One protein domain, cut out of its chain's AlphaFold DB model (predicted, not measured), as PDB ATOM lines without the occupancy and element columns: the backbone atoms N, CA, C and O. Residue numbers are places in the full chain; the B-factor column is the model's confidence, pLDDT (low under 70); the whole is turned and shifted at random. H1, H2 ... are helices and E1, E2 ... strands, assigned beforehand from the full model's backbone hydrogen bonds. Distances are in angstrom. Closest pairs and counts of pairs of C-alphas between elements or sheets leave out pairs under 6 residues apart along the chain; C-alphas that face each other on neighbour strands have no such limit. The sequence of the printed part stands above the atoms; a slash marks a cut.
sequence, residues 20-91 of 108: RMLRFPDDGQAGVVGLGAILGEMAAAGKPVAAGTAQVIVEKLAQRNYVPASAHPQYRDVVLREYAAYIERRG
ATOM      1  N   ARG A  20      33.021   0.110 -22.604       87.50
ATOM      2  CA  ARG A  20      32.833  -1.280 -23.012       87.50
ATOM      3  C   ARG A  20      34.167  -1.945 -23.305       87.50
ATOM      4  O   ARG A  20      35.004  -1.389 -24.004       87.50
ATOM      5  N   MET A  21      34.349  -3.158 -22.794       90.44
ATOM      6  CA  MET A  21      35.532  -3.962 -23.088       90.44
ATOM      7  C   MET A  21      35.286  -4.794 -24.347       90.44
ATOM      8  O   MET A  21      34.433  -5.683 -24.344       90.44
ATOM      9  N   LEU A  22      36.029  -4.512 -25.414       90.38
ATOM     10  CA  LEU A  22      36.072  -5.333 -26.617       90.38
ATOM     11  C   LEU A  22      37.065  -6.476 -26.428       90.38
ATOM     12  O   LEU A  22      38.185  -6.247 -25.977       90.38
ATOM     13  N   ARG A  23      36.659  -7.693 -26.796       89.56
ATOM     14  CA  ARG A  23      37.521  -8.881 -26.806       89.56
ATOM     15  C   ARG A  23      37.817  -9.289 -28.242       89.56
ATOM     16  O   ARG A  23      36.898  -9.505 -29.033       89.56
ATOM     17  N   PHE A  24      39.098  -9.381 -28.558       88.56
ATOM     18  CA  PHE A  24      39.614  -9.791 -29.857       88.56
ATOM     19  C   PHE A  24      39.897 -11.300 -29.850       88.56
ATOM     20  O   PHE A  24      40.087 -11.875 -28.780       88.56
ATOM     21  N   PRO A  25      39.889 -11.963 -31.019       82.38
ATOM     22  CA  PRO A  25      40.178 -13.396 -31.105       82.38
ATOM     23  C   PRO A  25      41.617 -13.750 -30.701       82.38
ATOM     24  O   PRO A  25      41.849 -14.863 -30.251       82.38
ATOM     25  N   ASP A  26      42.556 -12.808 -30.803       85.50
ATOM     26  CA  ASP A  26      43.957 -12.956 -30.385       85.50
ATOM     27  C   ASP A  26      44.167 -12.777 -28.860       85.50
ATOM     28  O   ASP A  26      45.209 -12.285 -28.434       85.50
ATOM     29  N   ASP A  27      43.145 -13.041 -28.034       81.00
ATOM     30  CA  ASP A  27      43.092 -12.765 -26.580       81.00
ATOM     31  C   ASP A  27      43.294 -11.288 -26.165       81.00
ATOM     32  O   ASP A  27      43.224 -10.929 -24.984       81.00
ATOM     33  N   GLY A  28      43.473 -10.393 -27.137       86.44
ATOM     34  CA  GLY A  28      43.558  -8.956 -26.927       86.44
ATOM     35  C   GLY A  28      42.267  -8.376 -26.348       86.44
ATOM     36  O   GLY A  28      41.155  -8.817 -26.655       86.44
ATOM     37  N   GLN A  29      42.406  -7.335 -25.529       89.75
ATOM     38  CA  GLN A  29      41.279  -6.590 -24.973       89.75
ATOM     39  C   GLN A  29      41.490  -5.095 -25.183       89.75
ATOM     40  O   GLN A  29      42.584  -4.587 -24.948       89.75
ATOM     41  N   ALA A  30      40.443  -4.387 -25.603       87.31
ATOM     42  CA  ALA A  30      40.465  -2.932 -25.696       87.31
ATOM     43  C   ALA A  30      39.249  -2.335 -24.995       87.31
ATOM     44  O   ALA A  30      38.104  -2.610 -25.357       87.31
ATOM     45  N   GLY A  31      39.507  -1.485 -24.005       88.94
ATOM     46  CA  GLY A  31      38.482  -0.634 -23.422       88.94
ATOM     47  C   GLY A  31      38.140   0.486 -24.393       88.94
ATOM     48  O   GLY A  31      39.023   1.242 -24.792       88.94
ATOM     49  N   VAL A  32      36.872   0.594 -24.774       90.31
ATOM     50  CA  VAL A  32      36.378   1.654 -25.653       90.31
ATOM     51  C   VAL A  32      35.263   2.426 -24.972       90.31
ATOM     52  O   VAL A  32      34.469   1.859 -24.224       90.31
ATOM     53  N   VAL A  33      35.191   3.722 -25.243       90.25
ATOM     54  CA  VAL A  33      34.136   4.603 -24.743       90.25
ATOM     55  C   VAL A  33      33.243   5.036 -25.901       90.25
ATOM     56  O   VAL A  33      33.734   5.444 -26.957       90.25
ATOM     57  N   GLY A  34      31.925   4.987 -25.709       89.44
ATOM     58  CA  GLY A  34      30.952   5.520 -26.666       89.44
ATOM     59  C   GLY A  34      30.448   4.513 -27.705       89.44
ATOM     60  O   GLY A  34      29.723   4.915 -28.616       89.44
ATOM     61  N   LEU A  35      30.808   3.229 -27.586       91.62
ATOM     62  CA  LEU A  35      30.309   2.174 -28.462       91.62
ATOM     63  C   LEU A  35      28.780   2.037 -28.397       91.62
ATOM     64  O   LEU A  35      28.148   1.998 -29.443       91.62
ATOM     65  N   GLY A  36      28.167   1.989 -27.214       89.81
ATOM     66  CA  GLY A  36      26.720   1.838 -27.041       89.81
ATOM     67  C   GLY A  36      25.924   2.952 -27.721       89.81
ATOM     68  O   GLY A  36      24.992   2.664 -28.476       89.81
ATOM     69  N   ALA A  37      26.348   4.205 -27.547       90.50
ATOM     70  CA  ALA A  37      25.790   5.354 -28.259       90.50
ATOM     71  C   ALA A  37      25.878   5.192 -29.789       90.50
ATOM     72  O   ALA A  37      24.879   5.371 -30.486       90.50
ATOM     73  N   ILE A  38      27.038   4.776 -30.316       92.69
ATOM     74  CA  ILE A  38      27.234   4.555 -31.758       92.69
ATOM     75  C   ILE A  38      26.333   3.421 -32.275       92.69
ATOM     76  O   ILE A  38      25.705   3.569 -33.325       92.69
ATOM     77  N   LEU A  39      26.228   2.300 -31.551       92.06
ATOM     78  CA  LEU A  39      25.340   1.190 -31.921       92.06
ATOM     79  C   LEU A  39      23.871   1.640 -31.929       92.06
ATOM     80  O   LEU A  39      23.129   1.303 -32.854       92.06
ATOM     81  N   GLY A  40      23.469   2.449 -30.945       90.44
ATOM     82  CA  GLY A  40      22.142   3.058 -30.877       90.44
ATOM     83  C   GLY A  40      21.842   3.962 -32.070       90.44
ATOM     84  O   GLY A  40      20.790   3.812 -32.688       90.44
ATOM     85  N   GLU A  41      22.779   4.833 -32.458       91.25
ATOM     86  CA  GLU A  41      22.661   5.670 -33.661       91.25
ATOM     87  C   GLU A  41      22.482   4.821 -34.931       91.25
ATOM     88  O   GLU A  41      21.580   5.085 -35.729       91.25
ATOM     89  N   MET A  42      23.297   3.774 -35.117       93.00
ATOM     90  CA  MET A  42      23.202   2.901 -36.296       93.00
ATOM     91  C   MET A  42      21.867   2.152 -36.337       93.00
ATOM     92  O   MET A  42      21.237   2.048 -37.390       93.00
ATOM     93  N   ALA A  43      21.412   1.644 -35.189       90.62
ATOM     94  CA  ALA A  43      20.135   0.952 -35.068       90.62
ATOM     95  C   ALA A  43      18.932   1.892 -35.242       90.62
ATOM     96  O   ALA A  43      17.910   1.477 -35.782       90.62
ATOM     97  N   ALA A  44      19.020   3.145 -34.788       89.69
ATOM     98  CA  ALA A  44      17.993   4.161 -35.019       89.69
ATOM     99  C   ALA A  44      17.913   4.552 -36.501       89.69
ATOM    100  O   ALA A  44      16.822   4.741 -37.027       89.69
ATOM    101  N   ALA A  45      19.055   4.580 -37.192       90.31
ATOM    102  CA  ALA A  45      19.138   4.785 -38.635       90.31
ATOM    103  C   ALA A  45      18.733   3.550 -39.470       90.31
ATOM    104  O   ALA A  45      18.812   3.603 -40.698       90.31
ATOM    105  N   GLY A  46      18.344   2.435 -38.836       89.88
ATOM    106  CA  GLY A  46      17.928   1.210 -39.527       89.88
ATOM    107  C   GLY A  46      19.042   0.546 -40.340       89.88
ATOM    108  O   GLY A  46      18.764  -0.104 -41.347       89.88
ATOM    109  N   LYS A  47      20.310   0.737 -39.955       90.88
ATOM    110  CA  LYS A  47      21.437   0.144 -40.682       90.88
ATOM    111  C   LYS A  47      21.442  -1.382 -40.504       90.88
ATOM    112  O   LYS A  47      21.266  -1.869 -39.391       90.88
ATOM    113  N   PRO A  48      21.663  -2.163 -41.576       90.94
ATOM    114  CA  PRO A  48      21.766  -3.612 -41.454       90.94
ATOM    115  C   PRO A  48      23.085  -4.015 -40.779       90.94
ATOM    116  O   PRO A  48      24.075  -3.275 -40.814       90.94
ATOM    117  N   VAL A  49      23.122  -5.221 -40.212       92.06
ATOM    118  CA  VAL A  49      24.350  -5.869 -39.730       92.06
ATOM    119  C   VAL A  49      25.177  -6.299 -40.949       92.06
ATOM    120  O   VAL A  49      25.026  -7.399 -41.468       92.06
ATOM    121  N   ALA A  50      26.015  -5.393 -41.455       92.25
ATOM    122  CA  ALA A  50      26.836  -5.599 -42.648       92.25
ATOM    123  C   ALA A  50      28.235  -4.985 -42.486       92.25
ATOM    124  O   ALA A  50      28.437  -4.073 -41.681       92.25
ATOM    125  N   ALA A  51      29.188  -5.427 -43.314       89.25
ATOM    126  CA  ALA A  51      30.571  -4.938 -43.289       89.25
ATOM    127  C   ALA A  51      30.681  -3.409 -43.465       89.25
ATOM    128  O   ALA A  51      31.480  -2.766 -42.785       89.25
ATOM    129  N   GLY A  52      29.835  -2.809 -44.311       91.50
ATOM    130  CA  GLY A  52      29.786  -1.351 -44.481       91.50
ATOM    131  C   GLY A  52      29.362  -0.616 -43.203       91.50
ATOM    132  O   GLY A  52      29.927   0.418 -42.863       91.50
ATOM    133  N   THR A  53      28.423  -1.180 -42.438       92.88
ATOM    134  CA  THR A  53      28.006  -0.631 -41.136       92.88
ATOM    135  C   THR A  53      29.126  -0.764 -40.105       92.88
ATOM    136  O   THR A  53      29.393   0.187 -39.374       92.88
ATOM    137  N   ALA A  54      29.833  -1.901 -40.082       93.12
ATOM    138  CA  ALA A  54      30.988  -2.104 -39.208       93.12
ATOM    139  C   ALA A  54      32.075  -1.051 -39.448       93.12
ATOM    140  O   ALA A  54      32.614  -0.496 -38.496       93.12
ATOM    141  N   GLN A  55      32.361  -0.725 -40.712       93.62
ATOM    142  CA  GLN A  55      33.314   0.326 -41.056       93.62
ATOM    143  C   GLN A  55      32.908   1.687 -40.470       93.62
ATOM    144  O   GLN A  55      33.732   2.324 -39.820       93.62
ATOM    145  N   VAL A  56      31.646   2.094 -40.632       93.69
ATOM    146  CA  VAL A  56      31.143   3.367 -40.084       93.69
ATOM    147  C   VAL A  56      31.220   3.390 -38.555       93.69
ATOM    148  O   VAL A  56      31.576   4.412 -37.967       93.69
ATOM    149  N   ILE A  57      30.918   2.265 -37.898       93.75
ATOM    150  CA  ILE A  57      31.048   2.138 -36.441       93.75
ATOM    151  C   ILE A  57      32.509   2.331 -36.021       93.75
ATOM    152  O   ILE A  57      32.765   3.112 -35.109       93.75
ATOM    153  N   VAL A  58      33.462   1.673 -36.692       93.81
ATOM    154  CA  VAL A  58      34.900   1.815 -36.394       93.81
ATOM    155  C   VAL A  58      35.383   3.245 -36.626       93.81
ATOM    156  O   VAL A  58      36.093   3.776 -35.781       93.81
ATOM    157  N   GLU A  59      34.967   3.899 -37.712       93.31
ATOM    158  CA  GLU A  59      35.330   5.295 -37.994       93.31
ATOM    159  C   GLU A  59      34.828   6.243 -36.896       93.31
ATOM    160  O   GLU A  59      35.595   7.055 -36.379       93.31
ATOM    161  N   LYS A  60      33.569   6.095 -36.464       91.94
ATOM    162  CA  LYS A  60      33.016   6.853 -35.327       91.94
ATOM    163  C   LYS A  60      33.723   6.524 -34.009       91.94
ATOM    164  O   LYS A  60      33.901   7.405 -33.171       91.94
ATOM    165  N   LEU A  61      34.131   5.271 -33.815       92.06
ATOM    166  CA  LEU A  61      34.831   4.831 -32.610       92.06
ATOM    167  C   LEU A  61      36.253   5.403 -32.543       92.06
ATOM    168  O   LEU A  61      36.669   5.845 -31.473       92.06
ATOM    169  N   ALA A  62      36.954   5.461 -33.680       92.38
ATOM    170  CA  ALA A  62      38.298   6.020 -33.829       92.38
ATOM    171  C   ALA A  62      38.347   7.546 -33.627       92.38
ATOM    172  O   ALA A  62      39.374   8.088 -33.235       92.38
ATOM    173  N   GLN A  63      37.228   8.254 -33.829       90.81
ATOM    174  CA  GLN A  63      37.118   9.679 -33.477       90.81
ATOM    175  C   GLN A  63      37.138   9.921 -31.961       90.81
ATOM    176  O   GLN A  63      37.416  11.034 -31.521       90.81
ATOM    177  N   ARG A  64      36.802   8.901 -31.159       86.38
ATOM    178  CA  ARG A  64      36.669   8.997 -29.696       86.38
ATOM    179  C   ARG A  64      37.726   8.195 -28.934       86.38
ATOM    180  O   ARG A  64      37.940   8.452 -27.756       86.38
ATOM    181  N   ASN A  65      38.359   7.221 -29.582       88.31
ATOM    182  CA  ASN A  65      39.300   6.278 -28.983       88.31
ATOM    183  C   ASN A  65      40.508   6.098 -29.902       88.31
ATOM    184  O   ASN A  65      40.391   6.213 -31.120       88.31
ATOM    185  N   TYR A  66      41.656   5.731 -29.335       86.94
ATOM    186  CA  TYR A  66      42.802   5.341 -30.147       86.94
ATOM    187  C   TYR A  66      42.544   3.976 -30.797       86.94
ATOM    188  O   TYR A  66      42.509   2.950 -30.118       86.94
ATOM    189  N   VAL A  67      42.367   3.974 -32.117       87.19
ATOM    190  CA  VAL A  67      42.275   2.762 -32.933       87.19
ATOM    191  C   VAL A  67      43.333   2.876 -34.034       87.19
ATOM    192  O   VAL A  67      43.197   3.725 -34.915       87.19
ATOM    193  N   PRO A  68      44.413   2.080 -33.996       86.25
ATOM    194  CA  PRO A  68      45.421   2.131 -35.044       86.25
ATOM    195  C   PRO A  68      44.836   1.609 -36.361       86.25
ATOM    196  O   PRO A  68      44.109   0.615 -36.377       86.25
ATOM    197  N   ALA A  69      45.192   2.246 -37.481       86.31
ATOM    198  CA  ALA A  69      44.678   1.886 -38.807       86.31
ATOM    199  C   ALA A  69      44.927   0.407 -39.163       86.31
ATOM    200  O   ALA A  69      44.084  -0.230 -39.791       86.31
ATOM    201  N   SER A  70      46.048  -0.160 -38.702       87.56
ATOM    202  CA  SER A  70      46.381  -1.582 -38.857       87.56
ATOM    203  C   SER A  70      45.400  -2.522 -38.148       87.56
ATOM    204  O   SER A  70      45.203  -3.641 -38.610       87.56
ATOM    205  N   ALA A  71      44.746  -2.072 -37.074       86.94
ATOM    206  CA  ALA A  71      43.766  -2.849 -36.318       86.94
ATOM    207  C   ALA A  71      42.321  -2.644 -36.804       86.94
ATOM    208  O   ALA A  71      41.417  -3.336 -36.337       86.94
ATOM    209  N   HIS A  72      42.063  -1.740 -37.760       89.12
ATOM    210  CA  HIS A  72      40.710  -1.514 -38.291       89.12
ATOM    211  C   HIS A  72      40.001  -2.803 -38.746       89.12
ATOM    212  O   HIS A  72      38.820  -2.946 -38.423       89.12
ATOM    213  N   PRO A  73      40.655  -3.751 -39.452       89.94
ATOM    214  CA  PRO A  73      40.018  -5.011 -39.831       89.94
ATOM    215  C   PRO A  73      39.541  -5.812 -38.614       89.94
ATOM    216  O   PRO A  73      38.370  -6.168 -38.546       89.94
ATOM    217  N   GLN A  74      40.398  -5.985 -37.604       89.75
ATOM    218  CA  GLN A  74      40.061  -6.716 -36.377       89.75
ATOM    219  C   GLN A  74      38.908  -6.050 -35.616       89.75
ATOM    220  O   GLN A  74      38.002  -6.722 -35.119       89.75
ATOM    221  N   TYR A  75      38.906  -4.716 -35.551       91.69
ATOM    222  CA  TYR A  75      37.821  -3.965 -34.927       91.69
ATOM    223  C   TYR A  75      36.500  -4.146 -35.676       91.69
ATOM    224  O   TYR A  75      35.478  -4.285 -35.014       91.69
ATOM    225  N   ARG A  76      36.495  -4.202 -37.016       92.62
ATOM    226  CA  ARG A  76      35.266  -4.401 -37.810       92.62
ATOM    227  C   ARG A  76      34.556  -5.700 -37.434       92.62
ATOM    228  O   ARG A  76      33.356  -5.664 -37.169       92.62
ATOM    229  N   ASP A  77      35.284  -6.811 -37.342       90.75
ATOM    230  CA  ASP A  77      34.705  -8.105 -36.962       90.75
ATOM    231  C   ASP A  77      34.151  -8.102 -35.534       90.75
ATOM    232  O   ASP A  77      33.103  -8.683 -35.247       90.75
ATOM    233  N   VAL A  78      34.848  -7.449 -34.601       92.75
ATOM    234  CA  VAL A  78      34.393  -7.336 -33.210       92.75
ATOM    235  C   VAL A  78      33.155  -6.444 -33.101       92.75
ATOM    236  O   VAL A  78      32.153  -6.865 -32.523       92.75
ATOM    237  N   VAL A  79      33.167  -5.241 -33.682       93.19
ATOM    238  CA  VAL A  79      32.029  -4.314 -33.566       93.19
ATOM    239  C   VAL A  79      30.797  -4.814 -34.308       93.19
ATOM    240  O   VAL A  79      29.684  -4.527 -33.878       93.19
ATOM    241  N   LEU A  80      30.966  -5.580 -35.392       93.81
ATOM    242  CA  LEU A  80      29.837  -6.164 -36.110       93.81
ATOM    243  C   LEU A  80      29.108  -7.203 -35.254       93.81
ATOM    244  O   LEU A  80      27.880  -7.199 -35.212       93.81
ATOM    245  N   ARG A  81      29.854  -8.040 -34.519       92.00
ATOM    246  CA  ARG A  81      29.291  -8.984 -33.538       92.00
ATOM    247  C   ARG A  81      28.562  -8.255 -32.413       92.00
ATOM    248  O   ARG A  81      27.440  -8.616 -32.071       92.00
ATOM    249  N   GLU A  82      29.160  -7.189 -31.885       92.19
ATOM    250  CA  GLU A  82      28.524  -6.358 -30.859       92.19
ATOM    251  C   GLU A  82      27.256  -5.659 -31.362       92.19
ATOM    252  O   GLU A  82      26.275  -5.548 -30.625       92.19
ATOM    253  N   TYR A  83      27.248  -5.220 -32.621       93.62
ATOM    254  CA  TYR A  83      26.077  -4.616 -33.242       93.62
ATOM    255  C   TYR A  83      24.959  -5.631 -33.479       93.62
ATOM    256  O   TYR A  83      23.807  -5.339 -33.172       93.62
ATOM    257  N   ALA A  84      25.291  -6.835 -33.953       92.94
ATOM    258  CA  ALA A  84      24.332  -7.929 -34.083       92.94
ATOM    259  C   ALA A  84      23.663  -8.230 -32.735       92.94
ATOM    260  O   ALA A  84      22.441  -8.140 -32.622       92.94
ATOM    261  N   ALA A  85      24.469  -8.433 -31.688       91.44
ATOM    262  CA  ALA A  85      23.975  -8.678 -30.337       91.44
ATOM    263  C   ALA A  85      23.125  -7.511 -29.798       91.44
ATOM    264  O   ALA A  85      22.155  -7.721 -29.070       91.44
ATOM    265  N   TYR A  86      23.466  -6.267 -30.146       90.94
ATOM    266  CA  TYR A  86      22.668  -5.093 -29.790       90.94
ATOM    267  C   TYR A  86      21.284  -5.114 -30.459       90.94
ATOM    268  O   TYR A  86      20.275  -4.891 -29.785       90.94
ATOM    269  N   ILE A  87      21.221  -5.407 -31.761       90.19
ATOM    270  CA  ILE A  87      19.960  -5.518 -32.508       90.19
ATOM    271  C   ILE A  87      19.102  -6.664 -31.961       90.19
ATOM    272  O   ILE A  87      17.907  -6.467 -31.752       90.19
ATOM    273  N   GLU A  88      19.698  -7.819 -31.657       89.06
ATOM    274  CA  GLU A  88      18.994  -8.961 -31.062       89.06
ATOM    275  C   GLU A  88      18.410  -8.627 -29.687       89.06
ATOM    276  O   GLU A  88      17.236  -8.888 -29.440       89.06
ATOM    277  N   ARG A  89      19.181  -7.980 -28.802       85.81
ATOM    278  CA  ARG A  89      18.678  -7.531 -27.489       85.81
ATOM    279  C   ARG A  89      17.529  -6.537 -27.627       85.81
ATOM    280  O   ARG A  89      16.566  -6.611 -26.872       85.81
ATOM    281  N   ARG A  90      17.611  -5.629 -28.603       78.19
ATOM    282  CA  ARG A  90      16.558  -4.644 -28.880       78.19
ATOM    283  C   ARG A  90      15.300  -5.291 -29.468       78.19
ATOM    284  O   ARG A  90      14.197  -4.897 -29.106       78.19
ATOM    285  N   GLY A  91      15.457  -6.281 -30.347       64.69
ATOM    286  CA  GLY A  91      14.356  -7.061 -30.922       64.69
ATOM    287  C   GLY A  91      13.725  -8.048 -29.932       64.69
ATOM    288  O   GLY A  91      12.523  -8.298 -29.992       64.69
TER     289      GLY A  91
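This is residues 20 to 91 of the 108 residues of an uncharacterized protein of Myxococcales bacterium (UniProt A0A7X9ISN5). A small antiparallel strand hairpin, E1 and E2, lies beside three crossed helices: long H3 crosses H2, which folds back on H1. The 72 printed residues, mostly helix in class, run E1, E2, H1, H2, H3. The whole is compact, radius of gyration of the C-alphas 11.3 A, spanning 30 by 22 by 20 A.

Between E1, residues 20 to 23, and E2, residues 29 to 33, N 22 and O 30 are within hydrogen-bond range, 2.8 A. H3, residues 69 to 91, touches H2, residues 51 to 62, with residues 72 to 80 alone; closest are C-alphas 76 and 54, 5.1 A. H1, residues 35 to 44, touches H2 at a steep tilt of 43 degrees, opposite ways; closest are C-alphas 38 and 57, 6.5 A. Every O i to N i+4 pair is within range in H1 and H2, 17 of 19 in H3.

E1 begins at C-alpha 20 (32.833, -1.280, -23.012). H3, 32.6 A long, ends at C-alpha 91 (14.356, -7.061, -30.922).

The printed part has no cut; residue 91 is under pLDDT 70.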